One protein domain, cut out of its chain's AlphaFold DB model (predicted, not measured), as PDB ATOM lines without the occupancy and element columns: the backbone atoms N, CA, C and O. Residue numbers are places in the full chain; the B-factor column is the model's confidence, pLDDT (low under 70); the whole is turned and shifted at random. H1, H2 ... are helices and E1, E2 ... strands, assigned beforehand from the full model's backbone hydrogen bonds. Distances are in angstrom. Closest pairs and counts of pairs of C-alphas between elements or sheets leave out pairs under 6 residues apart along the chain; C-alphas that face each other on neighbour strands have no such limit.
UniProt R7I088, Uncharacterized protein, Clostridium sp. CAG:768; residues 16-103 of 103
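Overview. This is residues 16 to 103 of the 103 residues of an uncharacterized protein of Clostridium sp. CAG:768 (UniProt R7I088). A twisted sheet of four strands has two helices, H1 and H4, side by side over one face, while two further helices, H2 and H3, make a corner beyond the sheet's E2 edge. From H3, residues 80 to 89 lead back to the short strand E4 at the opposite edge. The printed part has 88 residues, with four named helices and four named strands in the order E1 H1 E2 E3 H2 H3 E4 H4; the class is mixed, helices and strands. The sheet is mixed, in the order E2 E3 E1 E4. The whole is compact and rounded, with a radius of gyration of the C-alphas of 12.6 A and spans of 33 by 31 by 22 A.

Along the chain. E1, residues 16 to 22, begins at C-alpha 16 at (92.689, 163.026, 184.571) and is 20.0 A long. H1, residues 23 to 35, is 18.4 A long and ends at C-alpha 35 at (99.180, 159.854, 202.789). E2 is residues 41 to 46, 17.0 A, and E3 residues 51 to 58, 23.3 A. H2 is residues 62 to 71, 14.5 A, and H3 residues 74 to 79. E4 is residues 90 to 92. H4, residues 94 to 101, is 10.8 A long and ends at C-alpha 101 at (94.362, 167.518, 198.139).

Arrangement. E2 and E3 form a hairpin, antiparallel at 161 degrees, with N 43 and O 55 2.9 A apart. E3 and E1 are antiparallel at 157 degrees, with N 19 and O 54 2.8 A apart. E1 and E4 are parallel at 37 degrees, with N 92 and O 18 3.0 A apart. These N and O pairs are within hydrogen-bond range. From edge to edge the strands' lines turn by 77 degrees. E1, H1 and E2 form a split strand-helix-strand unit, two strands running the same way with a helix between them in the chain and E3 between them in the sheet; its crossover is right-handed. H1 is on the sheet at a height of 9.0 A, and its line stands at 10 degrees to E3 on the local plane, along the strands. H4 is on the same face at a height of 10.1 A, slantwise to the strands at 41 degrees to E1 on the local plane. Together with the sheet they make two layers, helices on one face of a sheet. H1 and H4 touch at a shallow tilt of 6 degrees, the same way; their closest C-alphas, of Phe 33 and Leu 101, are 6.6 A apart. H3 only grazes the sheet, with residues 78 to 79. H2 is not on the sheet; it is close to H3 but not clearly touching, about perpendicular at 77 degrees, and their closest C-alphas, of Thr 69 and Leu 77, are 6.9 A apart. In H1, H2, H3 and H4 every O i to N i+4 pair is within hydrogen-bond range.

Size, cuts and confidence. The two C-alphas farthest apart, of Lys 71 and Lys 95, are 34.2 A apart. The printed part has no cut, and no link is long; that from H3 to E4, 10 residues, is short, and the others are tight. The mean pLDDT of the printed part is 78.9; residues 37 to 38, 59 to 76, 86 and 103 are under 70.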
ATOM      1  N   PHE A  16      91.314 163.345 184.932       83.44
ATOM      2  CA  PHE A  16      92.689 163.026 184.571       83.44
ATOM      3  C   PHE A  16      93.510 164.314 184.509       83.44
ATOM      4  O   PHE A  16      93.245 165.194 183.685       83.44
ATOM      5  N   TYR A  17      94.488 164.447 185.404       87.56
ATOM      6  CA  TYR A  17      95.342 165.628 185.504       87.56
ATOM      7  C   TYR A  17      96.804 165.301 185.246       87.56
ATOM      8  O   TYR A  17      97.284 164.208 185.544       87.56
ATOM      9  N   LYS A  18      97.528 166.304 184.747       91.25
ATOM     10  CA  LYS A  18      98.973 166.264 184.526       91.25
ATOM     11  C   LYS A  18      99.635 167.446 185.220       91.25
ATOM     12  O   LYS A  18      99.330 168.599 184.914       91.25
ATOM     13  N   VAL A  19     100.570 167.156 186.117       91.94
ATOM     14  CA  VAL A  19     101.385 168.151 186.824       91.94
ATOM     15  C   VAL A  19     102.831 167.985 186.386       91.94
ATOM     16  O   VAL A  19     103.390 166.898 186.491       91.94
ATOM     17  N   LYS A  20     103.449 169.054 185.884       92.75
ATOM     18  CA  LYS A  20     104.882 169.080 185.562       92.75
ATOM     19  C   LYS A  20     105.617 169.836 186.662       92.75
ATOM     20  O   LYS A  20     105.127 170.864 187.124       92.75
ATOM     21  N   GLY A  21     106.785 169.347 187.055       91.19
ATOM     22  CA  GLY A  21     107.597 169.987 188.084       91.19
ATOM     23  C   GLY A  21     108.984 169.376 188.182       91.19
ATOM     24  O   GLY A  21     109.320 168.442 187.448       91.19
ATOM     25  N   ASN A  22     109.792 169.908 189.095       92.38
ATOM     26  CA  ASN A  22     111.078 169.300 189.401       92.38
ATOM     27  C   ASN A  22     110.894 167.978 190.175       92.38
ATOM     28  O   ASN A  22     109.796 167.652 190.640       92.38
ATOM     29  N   HIS A  23     111.966 167.193 190.303       89.88
ATOM     30  CA  HIS A  23     111.913 165.915 191.014       89.88
ATOM     31  C   HIS A  23     111.367 166.048 192.445       89.88
ATOM     32  O   HIS A  23     110.504 165.254 192.832       89.88
ATOM     33  N   HIS A  24     111.861 167.028 193.202       90.81
ATOM     34  CA  HIS A  24     111.564 167.192 194.619       90.81
ATOM     35  C   HIS A  24     110.094 167.558 194.859       90.81
ATOM     36  O   HIS A  24     109.402 166.887 195.625       90.81
ATOM     37  N   ASP A  25     109.578 168.539 194.121       91.75
ATOM     38  CA  ASP A  25     108.192 168.992 194.217       91.75
ATOM     39  C   ASP A  25     107.208 167.898 193.822       91.75
ATOM     40  O   ASP A  25     106.196 167.694 194.493       91.75
ATOM     41  N   ILE A  26     107.509 167.159 192.750       92.31
ATOM     42  CA  ILE A  26     106.664 166.054 192.291       92.31
ATOM     43  C   ILE A  26     106.688 164.892 193.287       92.31
ATOM     44  O   ILE A  26     105.641 164.293 193.536       92.31
ATOM     45  N   LYS A  27     107.847 164.586 193.885       90.50
ATOM     46  CA  LYS A  27     107.968 163.556 194.929       90.50
ATOM     47  C   LYS A  27     107.140 163.935 196.157       90.50
ATOM     48  O   LYS A  27     106.327 163.129 196.597       90.50
ATOM     49  N   ARG A  28     107.286 165.167 196.654       91.44
ATOM     50  CA  ARG A  28     106.515 165.667 197.799       91.44
ATOM     51  C   ARG A  28     105.015 165.663 197.510       91.44
ATOM     52  O   ARG A  28     104.242 165.163 198.313       91.44
ATOM     53  N   LEU A  29     104.603 166.159 196.342       90.06
ATOM     54  CA  LEU A  29     103.196 166.169 195.948       90.06
ATOM     55  C   LEU A  29     102.614 164.750 195.890       90.06
ATOM     56  O   LEU A  29     101.526 164.525 196.405       90.06
ATOM     57  N   ARG A  30     103.342 163.791 195.302       89.19
ATOM     58  CA  ARG A  30     102.932 162.381 195.247       89.19
ATOM     59  C   ARG A  30     102.729 161.793 196.643       89.19
ATOM     60  O   ARG A  30     101.712 161.146 196.862       89.19
ATOM     61  N   ASN A  31     103.676 162.015 197.553       89.06
ATOM     62  CA  ASN A  31     103.585 161.503 198.921       89.06
ATOM     63  C   ASN A  31     102.350 162.064 199.631       89.06
ATOM     64  O   ASN A  31     101.576 161.292 200.179       89.06
ATOM     65  N   ASN A  32     102.079 163.365 199.494       87.12
ATOM     66  CA  ASN A  32     100.878 163.967 200.073       87.12
ATOM     67  C   ASN A  32      99.575 163.349 199.525       87.12
ATOM     68  O   ASN A  32      98.610 163.205 200.266       87.12
ATOM     69  N   PHE A  33      99.524 162.992 198.233       85.44
ATOM     70  CA  PHE A  33      98.372 162.280 197.658       85.44
ATOM     71  C   PHE A  33      98.205 160.878 198.240       85.44
ATOM     72  O   PHE A  33      97.069 160.459 198.440       85.44
ATOM     73  N   PHE A  34      99.316 160.189 198.504       81.06
ATOM     74  CA  PHE A  34      99.332 158.843 199.066       81.06
ATOM     75  C   PHE A  34      98.938 158.823 200.550       81.06
ATOM     76  O   PHE A  34      98.161 157.973 200.959       81.06
ATOM     77  N   GLU A  35      99.426 159.780 201.341       82.75
ATOM     78  CA  GLU A  35      99.180 159.854 202.789       82.75
ATOM     79  C   GLU A  35      97.747 160.271 203.147       82.75
ATOM     80  O   GLU A  35      97.220 159.846 204.167       82.75
ATOM     81  N   LYS A  36      97.101 161.094 202.316       76.62
ATOM     82  CA  LYS A  36      95.762 161.642 202.592       76.62
ATOM     83  C   LYS A  36      94.590 160.723 202.193       76.62
ATOM     84  O   LYS A  36      93.465 161.204 202.144       76.62
ATOM     85  N   ASP A  37      94.843 159.452 201.866       62.97
ATOM     86  CA  ASP A  37      93.841 158.480 201.373       62.97
ATOM     87  C   ASP A  37      92.867 159.088 200.342       62.97
ATOM     88  O   ASP A  37      91.637 159.046 200.434       62.97
ATOM     89  N   ASN A  38      93.446 159.784 199.361       67.88
ATOM     90  CA  ASN A  38      92.658 160.490 198.368       67.88
ATOM     91  C   ASN A  38      92.100 159.525 197.326       67.88
ATOM     92  O   ASN A  38      92.756 158.574 196.911       67.88
ATOM     93  N   LYS A  39      90.952 159.885 196.740       74.94
ATOM     94  CA  LYS A  39      90.339 159.197 195.583       74.94
ATOM     95  C   LYS A  39      91.144 159.341 194.274       74.94
ATOM     96  O   LYS A  39      90.575 159.270 193.183       74.94
ATOM     97  N   PHE A  40      92.444 159.619 194.372       78.19
ATOM     98  CA  PHE A  40      93.353 159.862 193.264       78.19
ATOM     99  C   PHE A  40      94.493 158.846 193.256       78.19
ATOM    100  O   PHE A  40      95.338 158.833 194.148       78.19
ATOM    101  N   LEU A  41      94.594 158.080 192.175       79.38
ATOM    102  CA  LEU A  41      95.802 157.336 191.856       79.38
ATOM    103  C   LEU A  41      96.871 158.296 191.331       79.38
ATOM    104  O   LEU A  41      96.573 159.214 190.561       79.38
ATOM    105  N   THR A  42      98.128 158.050 191.692       85.44
ATOM    106  CA  THR A  42      99.261 158.847 191.222       85.44
ATOM    107  C   THR A  42     100.260 158.014 190.423       85.44
ATOM    108  O   THR A  42     100.675 156.939 190.851       85.44
ATOM    109  N   LEU A  43     100.701 158.525 189.269       85.00
ATOM    110  CA  LEU A  43     101.768 157.920 188.464       85.00
ATOM    111  C   LEU A  43     102.843 158.957 188.152       85.00
ATOM    112  O   LEU A  43     102.582 159.968 187.502       85.00
ATOM    113  N   SER A  44     104.072 158.698 188.606       86.25
ATOM    114  CA  SER A  44     105.214 159.576 188.349       86.25
ATOM    115  C   SER A  44     106.084 159.052 187.207       86.25
ATOM    116  O   SER A  44     106.613 157.933 187.257       86.25
ATOM    117  N   VAL A  45     106.287 159.898 186.201       86.12
ATOM    118  CA  VAL A  45     107.096 159.615 185.012       86.12
ATOM    119  C   VAL A  45     108.286 160.574 184.979       86.12
ATOM    120  O   VAL A  45     108.128 161.782 185.185       86.12
ATOM    121  N   LYS A  46     109.493 160.036 184.762       85.88
ATOM    122  CA  LYS A  46     110.706 160.839 184.548       85.88
ATOM    123  C   LYS A  46     110.672 161.366 183.113       85.88
ATOM    124  O   LYS A  46     110.427 160.585 182.199       85.88
ATOM    125  N   LYS A  47     110.863 162.674 182.932       81.25
ATOM    126  CA  LYS A  47     110.980 163.300 181.605       81.25
ATOM    127  C   LYS A  47     112.447 163.535 181.263       81.25
ATOM    128  O   LYS A  47     112.890 163.057 180.236       81.25
ATOM    129  N   ASP A  48     113.156 164.179 182.188       78.62
ATOM    130  CA  ASP A  48     114.592 164.474 182.144       78.62
ATOM    131  C   ASP A  48     115.169 164.284 183.560       78.62
ATOM    132  O   ASP A  48     114.415 163.992 184.496       78.62
ATOM    133  N   ASP A  49     116.476 164.480 183.767       75.81
ATOM    134  CA  ASP A  49     117.111 164.296 185.086       75.81
ATOM    135  C   ASP A  49     116.454 165.111 186.201       75.81
ATOM    136  O   ASP A  49     116.164 164.575 187.273       75.81
ATOM    137  N   ASN A  50     116.078 166.354 185.903       83.00
ATOM    138  CA  ASN A  50     115.492 167.256 186.894       83.00
ATOM    139  C   ASN A  50     113.978 167.419 186.772       83.00
ATOM    140  O   ASN A  50     113.370 168.013 187.662       83.00
ATOM    141  N   LYS A  51     113.343 166.903 185.711       88.00
ATOM    142  CA  LYS A  51     111.919 167.135 185.423       88.00
ATOM    143  C   LYS A  51     111.113 165.851 185.510       88.00
ATOM    144  O   LYS A  51     111.427 164.834 184.889       88.00
ATOM    145  N   ARG A  52     110.003 165.926 186.240       90.31
ATOM    146  CA  ARG A  52     109.039 164.837 186.371       90.31
ATOM    147  C   ARG A  52     107.631 165.297 186.047       90.31
ATOM    148  O   ARG A  52     107.276 166.471 186.171       90.31
ATOM    149  N   ILE A  53     106.833 164.327 185.634       89.94
ATOM    150  CA  ILE A  53     105.401 164.470 185.434       89.94
ATOM    151  C   ILE A  53     104.705 163.613 186.483       89.94
ATOM    152  O   ILE A  53     105.083 162.459 186.688       89.94
ATOM    153  N   LEU A  54     103.706 164.180 187.149       90.56
ATOM    154  CA  LEU A  54     102.761 163.453 187.983       90.56
ATOM    155  C   LEU A  54     101.415 163.429 187.273       90.56
ATOM    156  O   LEU A  54     100.813 164.479 187.036       90.56
ATOM    157  N   TYR A  55     100.959 162.233 186.941       87.88
ATOM    158  CA  TYR A  55      99.599 161.997 186.500       87.88
ATOM    159  C   TYR A  55      98.729 161.690 187.714       87.88
ATOM    160  O   TYR A  55      99.127 160.892 188.565       87.88
ATOM    161  N   LEU A  56      97.572 162.345 187.793       86.94
ATOM    162  CA  LEU A  56      96.565 162.118 188.828       86.94
ATOM    163  C   LEU A  56      95.297 161.598 188.158       86.94
ATOM    164  O   LEU A  56      94.765 162.260 187.260       86.94
ATOM    165  N   PHE A  57      94.804 160.451 188.610       81.38
ATOM    166  CA  PHE A  57      93.607 159.808 188.074       81.38
ATOM    167  C   PHE A  57      92.572 159.673 189.183       81.38
ATOM    168  O   PHE A  57      92.852 159.025 190.183       81.38
ATOM    169  N   SER A  58      91.377 160.235 189.014       76.31
ATOM    170  CA  SER A  58      90.226 159.920 189.872       76.31
ATOM    171  C   SER A  58      89.101 159.327 189.043       76.31
ATOM    172  O   SER A  58      88.808 159.841 187.962       76.31
ATOM    173  N   GLY A  59      88.422 158.312 189.562       66.81
ATOM    174  CA  GLY A  59      87.275 157.690 188.907       66.81
ATOM    175  C   GLY A  59      86.955 156.329 189.515       66.81
ATOM    176  O   GLY A  59      87.740 155.808 190.301       66.81
ATOM    177  N   LYS A  60      85.800 155.766 189.145       58.12
ATOM    178  CA  LYS A  60      85.357 154.440 189.605       58.12
ATOM    179  C   LYS A  60      86.139 153.285 188.962       58.12
ATOM    180  O   LYS A  60      86.143 152.190 189.498       58.12
ATOM    181  N   ASP A  61      86.816 153.526 187.841       60.94
ATOM    182  CA  ASP A  61      87.440 152.483 187.017       60.94
ATOM    183  C   ASP A  61      88.929 152.237 187.338       60.94
ATOM    184  O   ASP A  61      89.745 152.008 186.441       60.94
ATOM    185  N   PHE A  62      89.298 152.288 188.622       65.06
ATOM    186  CA  PHE A  62      90.659 151.996 189.089       65.06
ATOM    187  C   PHE A  62      91.106 150.578 188.703       65.06
ATOM    188  O   PHE A  62      92.190 150.393 188.147       65.06
ATOM    189  N   ASP A  63      90.231 149.595 188.906       61.94
ATOM    190  CA  ASP A  63      90.522 148.190 188.614       61.94
ATOM    191  C   ASP A  63      90.792 147.954 187.128       61.94
ATOM    192  O   ASP A  63      91.662 147.165 186.772       61.94
ATOM    193  N   LYS A  64      90.126 148.709 186.244       63.22
ATOM    194  CA  LYS A  64      90.351 148.617 184.796       63.22
ATOM    195  C   LYS A  64      91.691 149.216 184.370       63.22
ATOM    196  O   LYS A  64      92.293 148.722 183.420       63.22
ATOM    197  N   PHE A  65      92.182 150.253 185.059       66.06
ATOM    198  CA  PHE A  65      93.543 150.750 184.829       66.06
ATOM    199  C   PHE A  65      94.576 149.712 185.242       66.06
ATOM    200  O   PHE A  65      95.493 149.432 184.477       66.06
ATOM    201  N   ILE A  66      94.414 149.113 186.424       65.38
ATOM    202  CA  ILE A  66      95.311 148.053 186.887       65.38
ATOM    203  C   ILE A  66      95.260 146.858 185.926       65.38
ATOM    204  O   ILE A  66      96.314 146.347 185.548       65.38
ATOM    205  N   ASP A  67      94.079 146.473 185.444       64.00
ATOM    206  CA  ASP A  67      93.927 145.413 184.441       64.00
ATOM    207  C   ASP A  67      94.613 145.759 183.102       64.00
ATOM    208  O   ASP A  67      95.318 144.927 182.529       64.00
ATOM    209  N   LEU A  68      94.523 147.015 182.645       62.19
ATOM    210  CA  LEU A  68      95.307 147.514 181.505       62.19
ATOM    211  C   LEU A  68      96.816 147.438 181.763       62.19
ATOM    212  O   LEU A  68      97.562 147.019 180.885       62.19
ATOM    213  N   THR A  69      97.272 147.830 182.954       63.72
ATOM    214  CA  THR A  69      98.699 147.822 183.316       63.72
ATOM    215  C   THR A  69      99.277 146.413 183.456       63.72
ATOM    216  O   THR A  69     100.483 146.234 183.325       63.72
ATOM    217  N   LYS A  70      98.427 145.411 183.722       64.62
ATOM    218  CA  LYS A  70      98.799 143.990 183.711       64.62
ATOM    219  C   LYS A  70      98.931 143.446 182.285       64.62
ATOM    220  O   LYS A  70      99.758 142.574 182.050       64.62
ATOM    221  N   LYS A  71      98.124 143.953 181.345       61.03
ATOM    222  CA  LYS A  71      98.106 143.529 179.931       61.03
ATOM    223  C   LYS A  71      99.151 144.239 179.066       61.03
ATOM    224  O   LYS A  71      99.718 143.629 178.168       61.03
ATOM    225  N   VAL A  72      99.405 145.520 179.322       59.31
ATOM    226  CA  VAL A  72     100.434 146.323 178.647       59.31
ATOM    227  C   VAL A  72     101.702 146.256 179.487       59.31
ATOM    228  O   VAL A  72     101.633 146.510 180.685       59.31
ATOM    229  N   PHE A  73     102.864 145.962 178.889       62.66
ATOM    230  CA  PHE A  73     104.151 146.064 179.589       62.66
ATOM    231  C   PHE A  73     104.206 147.406 180.333       62.66
ATOM    232  O   PHE A  73     104.209 148.467 179.709       62.66
ATOM    233  N   PHE A  74     104.230 147.364 181.669       66.12
ATOM    234  CA  PHE A  74     104.091 148.529 182.558       66.12
ATOM    235  C   PHE A  74     105.043 149.682 182.186       66.12
ATOM    236  O   PHE A  74     104.758 150.858 182.415       66.12
ATOM    237  N   PHE A  75     106.181 149.336 181.581       66.56
ATOM    238  CA  PHE A  75     107.170 150.262 181.048       66.56
ATOM    239  C   PHE A  75     106.648 151.101 179.872       66.56
ATOM    240  O   PHE A  75     106.792 152.323 179.897       66.56
ATOM    241  N   ASP A  76     106.005 150.476 178.884       69.12
ATOM    242  CA  ASP A  76     105.451 151.173 177.722       69.12
ATOM    243  C   ASP A  76     104.282 152.074 178.128       69.12
ATOM    244  O   ASP A  76     104.246 153.252 177.773       69.12
ATOM    245  N   LEU A  77     103.394 151.574 178.994       71.62
ATOM    246  CA  LEU A  77     102.324 152.388 179.565       71.62
ATOM    247  C   LEU A  77     102.882 153.619 180.282       71.62
ATOM    248  O   LEU A  77     102.361 154.716 180.114       71.62
ATOM    249  N   ARG A  78     103.948 153.468 181.073       70.31
ATOM    250  CA  ARG A  78     104.547 154.580 181.817       70.31
ATOM    251  C   ARG A  78     105.112 155.662 180.897       70.31
ATOM    252  O   ARG A  78     105.066 156.834 181.266       70.31
ATOM    253  N   GLN A  79     105.629 155.294 179.729       73.88
ATOM    254  CA  GLN A  79     106.113 156.263 178.744       73.88
ATOM    255  C   GLN A  79     104.977 156.865 177.909       73.88
ATOM    256  O   GLN A  79     105.033 158.045 177.560       73.88
ATOM    257  N   ASN A  80     103.918 156.091 177.668       73.88
ATOM    258  CA  ASN A  80     102.842 156.414 176.735       73.88
ATOM    259  C   ASN A  80     101.465 156.548 177.405       73.88
ATOM    260  O   ASN A  80     100.447 156.325 176.757       73.88
ATOM    261  N   VAL A  81     101.406 156.956 178.681       76.38
ATOM    262  CA  VAL A  81     100.162 157.047 179.481       76.38
ATOM    263  C   VAL A  81      99.040 157.736 178.709       76.38
ATOM    264  O   VAL A  81      97.922 157.247 178.676       76.38
ATOM    265  N   GLU A  82      99.338 158.856 178.051       76.62
ATOM    266  CA  GLU A  82      98.346 159.659 177.325       76.62
ATOM    267  C   GLU A  82      97.773 158.960 176.084       76.62
ATOM    268  O   GLU A  82      96.664 159.288 175.683       76.62
ATOM    269  N   LYS A  83      98.493 157.995 175.498       74.00
ATOM    270  CA  LYS A  83      98.039 157.196 174.347       74.00
ATOM    271  C   LYS A  83      97.011 156.140 174.757       74.00
ATOM    272  O   LYS A  83      96.126 155.810 173.980       74.00
ATOM    273  N   TYR A  84      97.139 155.620 175.974       70.38
ATOM    274  CA  TYR A  84      96.271 154.573 176.520       70.38
ATOM    275  C   TYR A  84      95.017 155.126 177.215       70.38
ATOM    276  O   TYR A  84      94.227 154.366 177.770       70.38
ATOM    277  N   MET A  85      94.837 156.448 177.211       70.25
ATOM    278  CA  MET A  85      93.747 157.141 177.891       70.25
ATOM    279  C   MET A  85      92.768 157.699 176.862       70.25
ATOM    280  O   MET A  85      93.181 158.359 175.913       70.25
ATOM    281  N   LEU A  86      91.466 157.493 177.082       67.38
ATOM    282  CA  LEU A  86      90.411 158.039 176.215       67.38
ATOM    283  C   LEU A  86      90.412 159.573 176.187       67.38
ATOM    284  O   LEU A  86      90.180 160.185 175.148       67.38
ATOM    285  N   ASN A  87      90.697 160.192 177.334       70.38
ATOM    286  CA  ASN A  87      90.730 161.640 177.490       70.38
ATOM    287  C   ASN A  87      92.168 162.137 177.640       70.38
ATOM    288  O   ASN A  87      92.981 161.532 178.340       70.38
ATOM    289  N   LYS A  88      92.465 163.304 177.057       78.38
ATOM    290  CA  LYS A  88      93.732 164.003 177.309       78.38
ATOM    291  C   LYS A  88      93.768 164.531 178.746       78.38
ATOM    292  O   LYS A  88      92.751 165.026 179.241       78.38
ATOM    293  N   PRO A  89      94.927 164.492 179.424       83.81
ATOM    294  CA  PRO A  89      95.016 165.010 180.777       83.81
ATOM    295  C   PRO A  89      94.911 166.530 180.778       83.81
ATOM    296  O   PRO A  89      95.566 167.225 179.997       83.81
ATOM    297  N   LYS A  90      94.177 167.071 181.747       87.19
ATOM    298  CA  LYS A  90      94.172 168.508 182.001       87.19
ATOM    299  C   LYS A  90      95.462 168.902 182.713       87.19
ATOM    300  O   LYS A  90      95.724 168.466 183.837       87.19
ATOM    301  N   GLN A  91      96.267 169.747 182.076       90.88
ATOM    302  CA  GLN A  91      97.471 170.275 182.707       90.88
ATOM    303  C   GLN A  91      97.090 171.240 183.839       90.88
ATOM    304  O   GLN A  91      96.305 172.169 183.641       90.88
ATOM    305  N   ILE A  92      97.644 171.021 185.032       90.38
ATOM    306  CA  ILE A  92      97.439 171.878 186.206       90.38
ATOM    307  C   ILE A  92      98.778 172.192 186.883       90.38
ATOM    308  O   ILE A  92      99.746 171.442 186.761       90.38
ATOM    309  N   SER A  93      98.840 173.316 187.598       91.19
ATOM    310  CA  SER A  93     100.015 173.697 188.386       91.19
ATOM    311  C   SER A  93     100.109 172.896 189.687       91.19
ATOM    312  O   SER A  93      99.103 172.388 190.188       91.19
ATOM    313  N   ILE A  94     101.304 172.844 190.287       89.12
ATOM    314  CA  ILE A  94     101.522 172.217 191.603       89.12
ATOM    315  C   ILE A  94     100.608 172.843 192.666       89.12
ATOM    316  O   ILE A  94      99.987 172.118 193.436       89.12
ATOM    317  N   LYS A  95     100.460 174.177 192.678       89.56
ATOM    318  CA  LYS A  95      99.553 174.883 193.603       89.56
ATOM    319  C   LYS A  95      98.107 174.410 193.442       89.56
ATOM    320  O   LYS A  95      97.437 174.125 194.425       89.56
ATOM    321  N   LYS A  96      97.640 174.260 192.199       88.56
ATOM    322  CA  LYS A  96      96.285 173.772 191.922       88.56
ATOM    323  C   LYS A  96      96.107 172.307 192.322       88.56
ATOM    324  O   LYS A  96      95.040 171.960 192.807       88.56
ATOM    325  N   ALA A  97      97.135 171.476 192.157       87.50
ATOM    326  CA  ALA A  97      97.120 170.090 192.616       87.50
ATOM    327  C   ALA A  97      97.071 169.984 194.149       87.50
ATOM    328  O   ALA A  97      96.336 169.150 194.664       87.50
ATOM    329  N   LYS A  98      97.773 170.865 194.877       87.25
ATOM    330  CA  LYS A  98      97.651 170.973 196.341       87.25
ATOM    331  C   LYS A  98      96.234 171.348 196.769       87.25
ATOM    332  O   LYS A  98      95.642 170.645 197.565       87.25
ATOM    333  N   ASN A  99      95.614 172.325 196.113       86.25
ATOM    334  CA  ASN A  99      94.218 172.663 196.408       86.25
ATOM    335  C   ASN A  99      93.223 171.515 196.122       86.25
ATOM    336  O   ASN A  99      92.101 171.568 196.606       86.25
ATOM    337  N   ILE A 100      93.581 170.517 195.301       82.56
ATOM    338  CA  ILE A 100      92.761 169.308 195.094       82.56
ATOM    339  C   ILE A 100      92.927 168.325 196.265       82.56
ATOM    340  O   ILE A 100      91.984 167.608 196.556       82.56
ATOM    341  N   LEU A 101      94.092 168.305 196.923       74.75
ATOM    342  CA  LEU A 101      94.362 167.518 198.139       74.75
ATOM    343  C   LEU A 101      93.663 168.061 199.387       74.75
ATOM    344  O   LEU A 101      93.496 167.339 200.368       74.75
ATOM    345  N   ASP A 102      93.399 169.363 199.406       71.25
ATOM    346  CA  ASP A 102      92.859 170.075 200.567       71.25
ATOM    347  C   ASP A 102      91.336 170.285 200.478       71.25
ATOM    348  O   ASP A 102      90.761 170.940 201.343       71.25
ATOM    349  N   LYS A 103      90.693 169.756 199.429       61.88
ATOM    350  CA  LYS A 103      89.236 169.746 199.235       61.88
ATOM    351  C   LYS A 103      88.649 168.391 199.581       61.88
ATOM    352  O   LYS A 103      87.523 168.391 200.114       61.88
TER     353      LYS A 103